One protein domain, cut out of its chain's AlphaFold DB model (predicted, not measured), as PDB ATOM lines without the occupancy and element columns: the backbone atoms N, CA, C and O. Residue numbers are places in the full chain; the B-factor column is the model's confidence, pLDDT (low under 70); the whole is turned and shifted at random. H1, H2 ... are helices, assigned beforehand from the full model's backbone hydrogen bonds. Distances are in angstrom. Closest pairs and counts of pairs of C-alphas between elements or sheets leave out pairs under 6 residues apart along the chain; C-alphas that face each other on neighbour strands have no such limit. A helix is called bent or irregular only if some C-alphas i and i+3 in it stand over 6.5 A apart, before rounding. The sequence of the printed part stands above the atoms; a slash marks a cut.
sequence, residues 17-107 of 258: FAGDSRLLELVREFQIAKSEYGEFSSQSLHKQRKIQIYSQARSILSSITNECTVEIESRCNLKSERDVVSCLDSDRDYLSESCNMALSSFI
ATOM      1  N   PHE A  17     162.209 197.650 213.895       48.12
ATOM      2  CA  PHE A  17     162.493 197.165 215.256       48.12
ATOM      3  C   PHE A  17     161.314 196.477 215.946       48.12
ATOM      4  O   PHE A  17     161.378 196.219 217.148       48.12
ATOM      5  N   ALA A  18     160.260 196.125 215.206       45.62
ATOM      6  CA  ALA A  18     159.024 195.539 215.735       45.62
ATOM      7  C   ALA A  18     159.180 194.169 216.454       45.62
ATOM      8  O   ALA A  18     158.180 193.549 216.801       45.62
ATOM      9  N   GLY A  19     160.407 193.693 216.713       56.78
ATOM     10  CA  GLY A  19     160.691 192.427 217.395       56.78
ATOM     11  C   GLY A  19     161.671 192.481 218.578       56.78
ATOM     12  O   GLY A  19     161.766 191.483 219.287       56.78
ATOM     13  N   ASP A  20     162.381 193.590 218.838       72.44
ATOM     14  CA  ASP A  20     163.362 193.653 219.942       72.44
ATOM     15  C   ASP A  20     162.832 194.462 221.136       72.44
ATOM     16  O   ASP A  20     163.062 195.666 221.286       72.44
ATOM     17  N   SER A  21     162.111 193.758 222.014       80.50
ATOM     18  CA  SER A  21     161.544 194.315 223.250       80.50
ATOM     19  C   SER A  21     162.573 195.002 224.159       80.50
ATOM     20  O   SER A  21     162.213 195.935 224.878       80.50
ATOM     21  N   ARG A  22     163.850 194.598 224.113       80.44
ATOM     22  CA  ARG A  22     164.888 195.146 224.990       80.44
ATOM     23  C   ARG A  22     165.435 196.463 224.466       80.44
ATOM     24  O   ARG A  22     165.640 197.387 225.253       80.44
ATOM     25  N   LEU A  23     165.647 196.580 223.157       80.19
ATOM     26  CA  LEU A  23     166.046 197.856 222.565       80.19
ATOM     27  C   LEU A  23     164.978 198.930 222.822       80.19
ATOM     28  O   LEU A  23     165.314 200.050 223.202       80.19
ATOM     29  N   LEU A  24     163.697 198.571 222.695       83.19
ATOM     30  CA  LEU A  24     162.577 199.464 223.009       83.19
ATOM     31  C   LEU A  24     162.585 199.920 224.477       83.19
ATOM     32  O   LEU A  24     162.344 201.094 224.759       83.19
ATOM     33  N   GLU A  25     162.896 199.019 225.410       88.56
ATOM     34  CA  GLU A  25     163.045 199.346 226.830       88.56
ATOM     35  C   GLU A  25     164.203 200.325 227.074       88.56
ATOM     36  O   GLU A  25     164.002 201.354 227.716       88.56
ATOM     37  N   LEU A  26     165.383 200.068 226.499       86.69
ATOM     38  CA  LEU A  26     166.545 200.959 226.621       86.69
ATOM     39  C   LEU A  26     166.256 202.355 226.052       86.69
ATOM     40  O   LEU A  26     166.602 203.362 226.672       86.69
ATOM     41  N   VAL A  27     165.578 202.429 224.902       87.19
ATOM     42  CA  VAL A  27     165.131 203.700 224.312       87.19
ATOM     43  C   VAL A  27     164.174 204.423 225.255       87.19
ATOM     44  O   VAL A  27     164.318 205.628 225.462       87.19
ATOM     45  N   ARG A  28     163.229 203.713 225.878       90.06
ATOM     46  CA  ARG A  28     162.305 204.306 226.851       90.06
ATOM     47  C   ARG A  28     163.032 204.831 228.090       90.06
ATOM     48  O   ARG A  28     162.751 205.951 228.508       90.06
ATOM     49  N   GLU A  29     163.972 204.071 228.649       91.12
ATOM     50  CA  GLU A  29     164.802 204.515 229.777       91.12
ATOM     51  C   GLU A  29     165.595 205.782 229.438       91.12
ATOM     52  O   GLU A  29     165.693 206.689 230.264       91.12
ATOM     53  N   PHE A  30     166.133 205.866 228.220       89.50
ATOM     54  CA  PHE A  30     166.807 207.067 227.742       89.50
ATOM     55  C   PHE A  30     165.856 208.263 227.641       89.50
ATOM     56  O   PHE A  30     166.204 209.341 228.110       89.50
ATOM     57  N   GLN A  31     164.646 208.091 227.097       89.69
ATOM     58  CA  GLN A  31     163.664 209.183 227.023       89.69
ATOM     59  C   GLN A  31     163.247 209.687 228.412       89.69
ATOM     60  O   GLN A  31     163.106 210.892 228.609       89.69
ATOM     61  N   ILE A  32     163.096 208.781 229.385       92.56
ATOM     62  CA  ILE A  32     162.820 209.144 230.782       92.56
ATOM     63  C   ILE A  32     163.985 209.955 231.353       92.56
ATOM     64  O   ILE A  32     163.777 211.072 231.819       92.56
ATOM     65  N   ALA A  33     165.218 209.448 231.244       88.38
ATOM     66  CA  ALA A  33     166.397 210.152 231.744       88.38
ATOM     67  C   ALA A  33     166.559 211.535 231.089       88.38
ATOM     68  O   ALA A  33     166.818 212.522 231.779       88.38
ATOM     69  N   LYS A  34     166.324 211.623 229.774       88.88
ATOM     70  CA  LYS A  34     166.348 212.878 229.016       88.88
ATOM     71  C   LYS A  34     165.334 213.880 229.560       88.88
ATOM     72  O   LYS A  34     165.665 215.056 229.693       88.88
ATOM     73  N   SER A  35     164.122 213.429 229.881       89.06
ATOM     74  CA  SER A  35     163.071 214.283 230.438       89.06
ATOM     75  C   SER A  35     163.350 214.718 231.880       89.06
ATOM     76  O   SER A  35     162.980 215.828 232.246       89.06
ATOM     77  N   GLU A  36     163.951 213.857 232.702       94.19
ATOM     78  CA  GLU A  36     164.179 214.119 234.131       94.19
ATOM     79  C   GLU A  36     165.444 214.942 234.393       94.19
ATOM     80  O   GLU A  36     165.435 215.858 235.213       94.19
ATOM     81  N   TYR A  37     166.536 214.624 233.695       88.75
ATOM     82  CA  TYR A  37     167.869 215.162 233.978       88.75
ATOM     83  C   TYR A  37     168.395 216.077 232.864       88.75
ATOM     84  O   TYR A  37     169.423 216.731 233.033       88.75
ATOM     85  N   GLY A  38     167.705 216.137 231.723       82.31
ATOM     86  CA  GLY A  38     168.154 216.835 230.524       82.31
ATOM     87  C   GLY A  38     169.006 215.947 229.615       82.31
ATOM     88  O   GLY A  38     169.712 215.047 230.070       82.31
ATOM     89  N   GLU A  39     168.955 216.224 228.314       81.81
ATOM     90  CA  GLU A  39     169.504 215.375 227.247       81.81
ATOM     91  C   GLU A  39     170.994 215.046 227.394       81.81
ATOM     92  O   GLU A  39     171.391 213.900 227.204       81.81
ATOM     93  N   PHE A  40     171.806 216.022 227.803       81.88
ATOM     94  CA  PHE A  40     173.259 215.875 227.945       81.88
ATOM     95  C   PHE A  40     173.706 215.780 229.411       81.88
ATOM     96  O   PHE A  40     174.825 216.155 229.773       81.88
ATOM     97  N   SER A  41     172.819 215.321 230.294       82.12
ATOM     98  CA  SER A  41     173.196 214.901 231.648       82.12
ATOM     99  C   SER A  41     173.955 213.578 231.611       82.12
ATOM    100  O   SER A  41     173.719 212.746 230.737       82.12
ATOM    101  N   SER A  42     174.830 213.343 232.589       79.88
ATOM    102  CA  SER A  42     175.585 212.087 232.680       79.88
ATOM    103  C   SER A  42     174.653 210.865 232.760       79.88
ATOM    104  O   SER A  42     174.966 209.818 232.198       79.88
ATOM    105  N   GLN A  43     173.464 211.006 233.359       85.19
ATOM    106  CA  GLN A  43     172.417 209.979 233.396       85.19
ATOM    107  C   GLN A  43     171.885 209.653 231.996       85.19
ATOM    108  O   GLN A  43     171.833 208.483 231.612       85.19
ATOM    109  N   SER A  44     171.509 210.673 231.220       84.88
ATOM    110  CA  SER A  44     170.973 210.492 229.864       84.88
ATOM    111  C   SER A  44     172.026 209.953 228.907       84.88
ATOM    112  O   SER A  44     171.761 208.997 228.182       84.88
ATOM    113  N   LEU A  45     173.247 210.487 228.978       82.12
ATOM    114  CA  LEU A  45     174.383 210.024 228.185       82.12
ATOM    115  C   LEU A  45     174.721 208.560 228.499       82.12
ATOM    116  O   LEU A  45     174.915 207.760 227.588       82.12
ATOM    117  N   HIS A  46     174.696 208.152 229.769       82.94
ATOM    118  CA  HIS A  46     174.888 206.747 230.137       82.94
ATOM    119  C   HIS A  46     173.806 205.832 229.530       82.94
ATOM    120  O   HIS A  46     174.120 204.766 228.998       82.94
ATOM    121  N   LYS A  47     172.532 206.247 229.521       85.81
ATOM    122  CA  LYS A  47     171.456 205.478 228.863       85.81
ATOM    123  C   LYS A  47     171.607 205.443 227.340       85.81
ATOM    124  O   LYS A  47     171.398 204.396 226.731       85.81
ATOM    125  N   GLN A  48     172.025 206.545 226.726       83.25
ATOM    126  CA  GLN A  48     172.298 206.604 225.291       83.25
ATOM    127  C   GLN A  48     173.447 205.664 224.890       83.25
ATOM    128  O   GLN A  48     173.343 204.950 223.891       83.25
ATOM    129  N   ARG A  49     174.496 205.579 225.720       80.44
ATOM    130  CA  ARG A  49     175.626 204.652 225.537       80.44
ATOM    131  C   ARG A  49     175.149 203.203 225.475       80.44
ATOM    132  O   ARG A  49     175.557 202.466 224.582       80.44
ATOM    133  N   LYS A  50     174.252 202.802 226.381       83.19
ATOM    134  CA  LYS A  50     173.674 201.444 226.400       83.19
ATOM    135  C   LYS A  50     172.998 201.090 225.088       83.19
ATOM    136  O   LYS A  50     173.203 199.993 224.578       83.19
ATOM    137  N   ILE A  51     172.228 202.025 224.534       82.38
ATOM    138  CA  ILE A  51     171.552 201.847 223.245       82.38
ATOM    139  C   ILE A  51     172.582 201.637 222.129       82.38
ATOM    140  O   ILE A  51     172.420 200.721 221.327       82.38
ATOM    141  N   GLN A  52     173.652 202.441 222.093       78.88
ATOM    142  CA  GLN A  52     174.711 202.327 221.082       78.88
ATOM    143  C   GLN A  52     175.479 201.004 221.169       78.88
ATOM    144  O   GLN A  52     175.715 200.363 220.147       78.88
ATOM    145  N   ILE A  53     175.857 200.577 222.378       78.94
ATOM    146  CA  ILE A  53     176.533 199.290 222.583       78.94
ATOM    147  C   ILE A  53     175.603 198.153 222.151       78.94
ATOM    148  O   ILE A  53     176.025 197.264 221.417       78.94
ATOM    149  N   TYR A  54     174.332 198.199 222.561       80.00
ATOM    150  CA  TYR A  54     173.350 197.166 222.241       80.00
ATOM    151  C   TYR A  54     173.101 197.038 220.736       80.00
ATOM    152  O   TYR A  54     173.144 195.930 220.205       80.00
ATOM    153  N   SER A  55     172.905 198.154 220.027       76.69
ATOM    154  CA  SER A  55     172.618 198.130 218.586       76.69
ATOM    155  C   SER A  55     173.774 197.592 217.739       76.69
ATOM    156  O   SER A  55     173.547 197.144 216.617       76.69
ATOM    157  N   GLN A  56     174.999 197.597 218.271       74.81
ATOM    158  CA  GLN A  56     176.200 197.161 217.559       74.81
ATOM    159  C   GLN A  56     176.850 195.896 218.136       74.81
ATOM    160  O   GLN A  56     177.802 195.382 217.546       74.81
ATOM    161  N   ALA A  57     176.332 195.349 219.241       71.12
ATOM    162  CA  ALA A  57     176.945 194.256 220.004       71.12
ATOM    163  C   ALA A  57     177.340 193.039 219.152       71.12
ATOM    164  O   ALA A  57     178.431 192.492 219.311       71.12
ATOM    165  N   ARG A  58     176.480 192.651 218.201       66.31
ATOM    166  CA  ARG A  58     176.746 191.548 217.262       66.31
ATOM    167  C   ARG A  58     177.962 191.797 216.383       66.31
ATOM    168  O   ARG A  58     178.793 190.910 216.222       66.31
ATOM    169  N   SER A  59     178.066 193.003 215.826       68.62
ATOM    170  CA  SER A  59     179.173 193.369 214.942       68.62
ATOM    171  C   SER A  59     180.478 193.500 215.718       68.62
ATOM    172  O   SER A  59     181.525 193.118 215.206       68.62
ATOM    173  N   ILE A  60     180.414 193.996 216.958       67.44
ATOM    174  CA  ILE A  60     181.571 194.135 217.847       67.44
ATOM    175  C   ILE A  60     182.277 192.782 217.993       67.44
ATOM    176  O   ILE A  60     183.442 192.659 217.631       67.44
ATOM    177  N   LEU A  61     181.567 191.738 218.423       64.31
ATOM    178  CA  LEU A  61     182.183 190.431 218.688       64.31
ATOM    179  C   LEU A  61     182.851 189.805 217.460       64.31
ATOM    180  O   LEU A  61     183.851 189.107 217.598       64.31
ATOM    181  N   SER A  62     182.342 190.085 216.259       68.44
ATOM    182  CA  SER A  62     182.933 189.591 215.013       68.44
ATOM    183  C   SER A  62     184.115 190.413 214.484       68.44
ATOM    184  O   SER A  62     184.789 189.961 213.561       68.44
ATOM    185  N   SER A  63     184.348 191.631 214.989       67.38
ATOM    186  CA  SER A  63     185.226 192.614 214.328       67.38
ATOM    187  C   SER A  63     186.389 193.136 215.172       67.38
ATOM    188  O   SER A  63     187.301 193.748 214.610       67.38
ATOM    189  N   ILE A  64     186.405 192.917 216.489       69.44
ATOM    190  CA  ILE A  64     187.531 193.363 217.319       69.44
ATOM    191  C   ILE A  64     188.746 192.426 217.138       69.44
ATOM    192  O   ILE A  64     188.611 191.236 216.860       69.44
ATOM    193  N   THR A  65     189.960 192.967 217.277       67.06
ATOM    194  CA  THR A  65     191.222 192.213 217.218       67.06
ATOM    195  C   THR A  65     191.383 191.228 218.378       67.06
ATOM    196  O   THR A  65     190.952 191.510 219.493       67.06
ATOM    197  N   ASN A  66     192.130 190.141 218.142       67.75
ATOM    198  CA  ASN A  66     192.386 189.079 219.129       67.75
ATOM    199  C   ASN A  66     192.818 189.593 220.516       67.75
ATOM    200  O   ASN A  66     192.343 189.075 221.516       67.75
ATOM    201  N   GLU A  67     193.678 190.616 220.602       74.06
ATOM    202  CA  GLU A  67     194.149 191.150 221.893       74.06
ATOM    203  C   GLU A  67     193.032 191.794 222.726       74.06
ATOM    204  O   GLU A  67     192.926 191.539 223.923       74.06
ATOM    205  N   CYS A  68     192.168 192.597 222.100       82.25
ATOM    206  CA  CYS A  68     191.050 193.224 222.804       82.25
ATOM    207  C   CYS A  68     189.917 192.218 223.047       82.25
ATOM    208  O   CYS A  68     189.259 192.287 224.080       82.25
ATOM    209  N   THR A  69     189.751 191.221 222.170       78.75
ATOM    210  CA  THR A  69     188.869 190.073 222.423       78.75
ATOM    211  C   THR A  69     189.286 189.318 223.683       78.75
ATOM    212  O   THR A  69     188.441 189.108 224.543       78.75
ATOM    213  N   VAL A  70     190.574 188.993 223.856       82.44
ATOM    214  CA  VAL A  70     191.078 188.313 225.068       82.44
ATOM    215  C   VAL A  70     190.836 189.155 226.321       82.44
ATOM    216  O   VAL A  70     190.414 188.636 227.354       82.44
ATOM    217  N   GLU A  71     191.079 190.466 226.246       86.56
ATOM    218  CA  GLU A  71     190.838 191.361 227.378       86.56
ATOM    219  C   GLU A  71     189.350 191.400 227.757       86.56
ATOM    220  O   GLU A  71     189.004 191.265 228.933       86.56
ATOM    221  N   ILE A  72     188.468 191.512 226.763       82.62
ATOM    222  CA  ILE A  72     187.019 191.475 226.952       82.62
ATOM    223  C   ILE A  72     186.584 190.112 227.508       82.62
ATOM    224  O   ILE A  72     185.849 190.088 228.483       82.62
ATOM    225  N   GLU A  73     187.065 188.988 226.977       81.50
ATOM    226  CA  GLU A  73     186.762 187.633 227.472       81.50
ATOM    227  C   GLU A  73     187.198 187.415 228.924       81.50
ATOM    228  O   GLU A  73     186.514 186.728 229.684       81.50
ATOM    229  N   SER A  74     188.315 188.019 229.337       84.62
ATOM    230  CA  SER A  74     188.810 187.905 230.714       84.62
ATOM    231  C   SER A  74     187.933 188.630 231.743       84.62
ATOM    232  O   SER A  74     188.009 188.334 232.937       84.62
ATOM    233  N   ARG A  75     187.102 189.575 231.291       82.44
ATOM    234  CA  ARG A  75     186.265 190.441 232.138       82.44
ATOM    235  C   ARG A  75     184.776 190.160 231.975       82.44
ATOM    236  O   ARG A  75     184.016 190.231 232.935       82.44
ATOM    237  N   CYS A  76     184.371 189.835 230.759       79.94
ATOM    238  CA  CYS A  76     182.996 189.698 230.338       79.94
ATOM    239  C   CYS A  76     182.674 188.234 230.074       79.94
ATOM    240  O   CYS A  76     183.331 187.546 229.298       79.94
ATOM    241  N   ASN A  77     181.581 187.765 230.663       75.81
ATOM    242  CA  ASN A  77     181.035 186.458 230.345       75.81
ATOM    243  C   ASN A  77     180.373 186.496 228.953       75.81
ATOM    244  O   ASN A  77     179.202 186.829 228.853       75.81
ATOM    245  N   LEU A  78     181.081 186.146 227.875       74.50
ATOM    246  CA  LEU A  78     180.573 186.259 226.491       74.50
ATOM    247  C   LEU A  78     179.534 185.190 226.087       74.50
ATOM    248  O   LEU A  78     179.429 184.822 224.919       74.50
ATOM    249  N   LYS A  79     178.750 184.670 227.039       72.31
ATOM    250  CA  LYS A  79     177.733 183.631 226.790       72.31
ATOM    251  C   LYS A  79     176.544 184.137 225.981       72.31
ATOM    252  O   LYS A  79     175.858 183.335 225.349       72.31
ATOM    253  N   SER A  80     176.279 185.439 226.012       71.00
ATOM    254  CA  SER A  80     175.216 186.060 225.233       71.00
ATOM    255  C   SER A  80     175.561 187.500 224.869       71.00
ATOM    256  O   SER A  80     176.284 188.175 225.598       71.00
ATOM    257  N   GLU A  81     174.982 188.011 223.780       67.00
ATOM    258  CA  GLU A  81     175.073 189.430 223.388       67.00
ATOM    259  C   GLU A  81     174.688 190.367 224.540       67.00
ATOM    260  O   GLU A  81     175.292 191.419 224.730       67.00
ATOM    261  N   ARG A  82     173.716 189.950 225.357       69.44
ATOM    262  CA  ARG A  82     173.271 190.684 226.542       69.44
ATOM    263  C   ARG A  82     174.388 190.841 227.569       69.44
ATOM    264  O   ARG A  82     174.558 191.935 228.104       69.44
ATOM    265  N   ASP A  83     175.124 189.771 227.839       74.88
ATOM    266  CA  ASP A  83     176.219 189.796 228.807       74.88
ATOM    267  C   ASP A  83     177.360 190.690 228.311       74.88
ATOM    268  O   ASP A  83     177.953 191.431 229.093       74.88
ATOM    269  N   VAL A  84     177.602 190.701 226.996       73.31
ATOM    270  CA  VAL A  84     178.586 191.590 226.364       73.31
ATOM    271  C   VAL A  84     178.180 193.048 226.516       73.31
ATOM    272  O   VAL A  84     178.986 193.858 226.956       73.31
ATOM    273  N   VAL A  85     176.927 193.392 226.208       73.31
ATOM    274  CA  VAL A  85     176.431 194.770 226.353       73.31
ATOM    275  C   VAL A  85     176.499 195.221 227.804       73.31
ATOM    276  O   VAL A  85     176.980 196.318 228.077       73.31
ATOM    277  N   SER A  86     176.027 194.380 228.727       75.88
ATOM    278  CA  SER A  86     176.036 194.703 230.152       75.88
ATOM    279  C   SER A  86     177.457 194.923 230.661       75.88
ATOM    280  O   SER A  86     177.683 195.876 231.393       75.88
ATOM    281  N   CYS A  87     178.402 194.079 230.242       82.50
ATOM    282  CA  CYS A  87     179.797 194.194 230.644       82.50
ATOM    283  C   CYS A  87     180.501 195.397 230.003       82.50
ATOM    284  O   CYS A  87     181.187 196.148 230.678       82.50
ATOM    285  N   LEU A  88     180.318 195.648 228.702       80.50
ATOM    286  CA  LEU A  88     180.919 196.816 228.040       80.50
ATOM    287  C   LEU A  88     180.330 198.145 228.535       80.50
ATOM    288  O   LEU A  88     180.948 199.206 228.393       80.50
ATOM    289  N   ASP A  89     179.132 198.115 229.106       79.75
ATOM    290  CA  ASP A  89     178.570 199.264 229.796       79.75
ATOM    291  C   ASP A  89     179.238 199.512 231.161       79.75
ATOM    292  O   ASP A  89     179.626 200.650 231.424       79.75
ATOM    293  N   SER A  90     179.423 198.473 231.986       76.50
ATOM    294  CA  SER A  90     180.005 198.583 233.335       76.50
ATOM    295  C   SER A  90     181.528 198.689 233.358       76.50
ATOM    296  O   SER A  90     182.081 199.459 234.138       76.50
ATOM    297  N   ASP A  91     182.208 197.914 232.516       78.50
ATOM    298  CA  ASP A  91     183.623 197.582 232.693       78.50
ATOM    299  C   ASP A  91     184.544 198.167 231.625       78.50
ATOM    300  O   ASP A  91     185.767 198.054 231.726       78.50
ATOM    301  N   ARG A  92     183.993 198.831 230.602       81.62
ATOM    302  CA  ARG A  92     184.797 199.416 229.514       81.62
ATOM    303  C   ARG A  92     185.810 200.451 230.001       81.62
ATOM    304  O   ARG A  92     186.848 200.613 229.369       81.62
ATOM    305  N   ASP A  93     185.544 201.107 231.124       80.06
ATOM    306  CA  ASP A  93     186.440 202.103 231.716       80.06
ATOM    307  C   ASP A  93     187.704 201.449 232.325       80.06
ATOM    308  O   ASP A  93     188.700 202.130 232.561       80.06
ATOM    309  N   TYR A  94     187.694 200.124 232.518       84.19
ATOM    310  CA  TYR A  94     188.840 199.324 232.969       84.19
ATOM    311  C   TYR A  94     189.599 198.637 231.828       84.19
ATOM    312  O   TYR A  94     190.559 197.909 232.098       84.19
ATOM    313  N   LEU A  95     189.168 198.819 230.575       85.25
ATOM    314  CA  LEU A  95     189.882 198.288 229.417       85.25
ATOM    315  C   LEU A  95     191.141 199.110 229.137       85.25
ATOM    316  O   LEU A  95     191.176 200.324 229.352       85.25
ATOM    317  N   SER A  96     192.168 198.453 228.606       87.50
ATOM    318  CA  SER A  96     193.376 199.118 228.126       87.50
ATOM    319  C   SER A  96     193.053 200.207 227.095       87.50
ATOM    320  O   SER A  96     192.073 200.118 226.351       87.50
ATOM    321  N   GLU A  97     193.906 201.233 226.991       85.25
ATOM    322  CA  GLU A  97     193.725 202.317 226.009       85.25
ATOM    323  C   GLU A  97     193.598 201.764 224.578       85.25
ATOM    324  O   GLU A  97     192.740 202.200 223.811       85.25
ATOM    325  N   SER A  98     194.405 200.753 224.239       84.94
ATOM    326  CA  SER A  98     194.375 200.083 222.935       84.94
ATOM    327  C   SER A  98     193.026 199.410 222.665       84.94
ATOM    328  O   SER A  98     192.416 199.642 221.617       84.94
ATOM    329  N   CYS A  99     192.513 198.637 223.629       86.31
ATOM    330  CA  CYS A  99     191.227 197.958 223.494       86.31
ATOM    331  C   CYS A  99     190.061 198.954 223.465       86.31
ATOM    332  O   CYS A  99     189.170 198.847 222.622       86.31
ATOM    333  N   ASN A 100     190.099 199.998 224.298       85.88
ATOM    334  CA  ASN A 100     189.078 201.040 224.273       85.88
ATOM    335  C   ASN A 100     189.084 201.819 222.947       85.88
ATOM    336  O   ASN A 100     188.013 202.098 222.414       85.88
ATOM    337  N   MET A 101     190.245 202.138 222.365       84.94
ATOM    338  CA  MET A 101     190.309 202.754 221.031       84.94
ATOM    339  C   MET A 101     189.754 201.825 219.948       84.94
ATOM    340  O   MET A 101     189.020 202.294 219.078       84.94
ATOM    341  N   ALA A 102     190.061 200.525 220.009       84.06
ATOM    342  CA  ALA A 102     189.507 199.536 219.087       84.06
ATOM    343  C   ALA A 102     187.981 199.447 219.208       84.06
ATOM    344  O   ALA A 102     187.288 199.511 218.204       84.06
ATOM    345  N   LEU A 103     187.424 199.401 220.417       83.06
ATOM    346  CA  LEU A 103     185.971 199.471 220.600       83.06
ATOM    347  C   LEU A 103     185.401 200.792 220.077       83.06
ATOM    348  O   LEU A 103     184.408 200.803 219.351       83.06
ATOM    349  N   SER A 104     186.056 201.909 220.390       85.94
ATOM    350  CA  SER A 104     185.613 203.244 219.983       85.94
ATOM    351  C   SER A 104     185.646 203.454 218.469       85.94
ATOM    352  O   SER A 104     184.935 204.326 217.977       85.94
ATOM    353  N   SER A 105     186.428 202.673 217.713       82.62
ATOM    354  CA  SER A 105     186.380 202.704 216.246       82.62
ATOM    355  C   SER A 105     185.083 202.124 215.682       82.62
ATOM    356  O   SER A 105     184.690 202.496 214.582       82.62
ATOM    357  N   PHE A 106     184.409 201.245 216.431       77.81
ATOM    358  CA  PHE A 106     183.135 200.641 216.030       77.81
ATOM    359  C   PHE A 106     181.949 201.381 216.646       77.81
ATOM    360  O   PHE A 106     181.096 201.902 215.933       77.81
ATOM    361  N   ILE A 107     181.928 201.495 217.975       77.69
ATOM    362  CA  ILE A 107     180.759 201.989 218.717       77.69
ATOM    363  C   ILE A 107     180.856 203.444 219.169       77.69
ATOM    364  O   ILE A 107     179.933 203.945 219.804       77.69
TER     365      ILE A 107
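Overview. This is residues 17 to 107 of the 258 residues of an uncharacterized protein of Vibrio sp. (strain N418) (UniProt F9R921). A long kinked helix, H2, runs through the model: its first part folds back beside H1 as a V-shaped helical hairpin, and its later part runs into a head of three short helices, H3, H4 and H5. In that head H4 and H5 each pack on H2, while H3 sits at the far end from H1 and packs on H5. The printed part has 91 residues with five named helices, H1 to H5 in chain order, and no named strand; the class is all helix. The whole is compact, with a radius of gyration of the C-alphas of 13.7 A and spans of 40 by 29 by 20 A.

Arrangement. Begin with H2, residues 42 to 63, the hub, which touches three other helices. It has a kink of 60 degrees near residue 56 and is irregular, with C-alphas 55 and 58 7.9 A apart, and its line is a rough one. H1, residues 21 to 37, touches H2 and forms a helical hairpin with it, at a shallow tilt of 27 degrees, opposite ways; look at Ala 33 and Ser 44, whose C-alphas are the closest, 5.0 A apart. H4, residues 81 to 90, touches H2 with H2's residues 49 to 58 alone, at a steep tilt of 45 degrees, opposite ways; the closest C-alphas are those of Tyr 54 and Val 85, 5.7 A apart. H5, residues 97 to 107, touches H2's residues 52 to 60 alone and is about perpendicular to it, at 90 degrees; the closest C-alphas, of Ile 53 and Ile 107, are 6.3 A apart. H3, residues 66 to 75, touches H5 about perpendicular, at 84 degrees, with the C-alphas of Cys 68 and Cys 99 closest at 4.8 A. H3 is close to H2 but not clearly touching it: the closest C-alphas, of Leu 61 and Thr 69, are 7.7 A apart. H1 is apart from H3, H4 and H5, and H4 is apart from H5. In H1, H3 and H4 every O i to N i+4 pair is within hydrogen-bond range; in H2 15 of 18 are, and in H5 6 of 7.

Along the chain. Find C-alpha 42 at (175.585, 212.087, 232.680); from there H2 runs 28.4 A to C-alpha 63 at (185.226, 192.614, 214.328). H1 begins at C-alpha 21, (161.544, 194.315, 223.250), and runs 24.3 A to C-alpha 37. H3 and H4 each measure 14.4 A, and H5 runs 14.9 A to C-alpha 107 at (180.759, 201.989, 218.717).

Size, cuts and confidence. The two C-alphas farthest apart are those of Glu 36 and Asn 66, 40.6 A. The printed part has no cut and no long link; H4 to H5 is short, the other three links tight. The mean pLDDT of the printed part is 79.3, and it is under 70 at residues 17 to 19, 58 to 66 and 81 to 82.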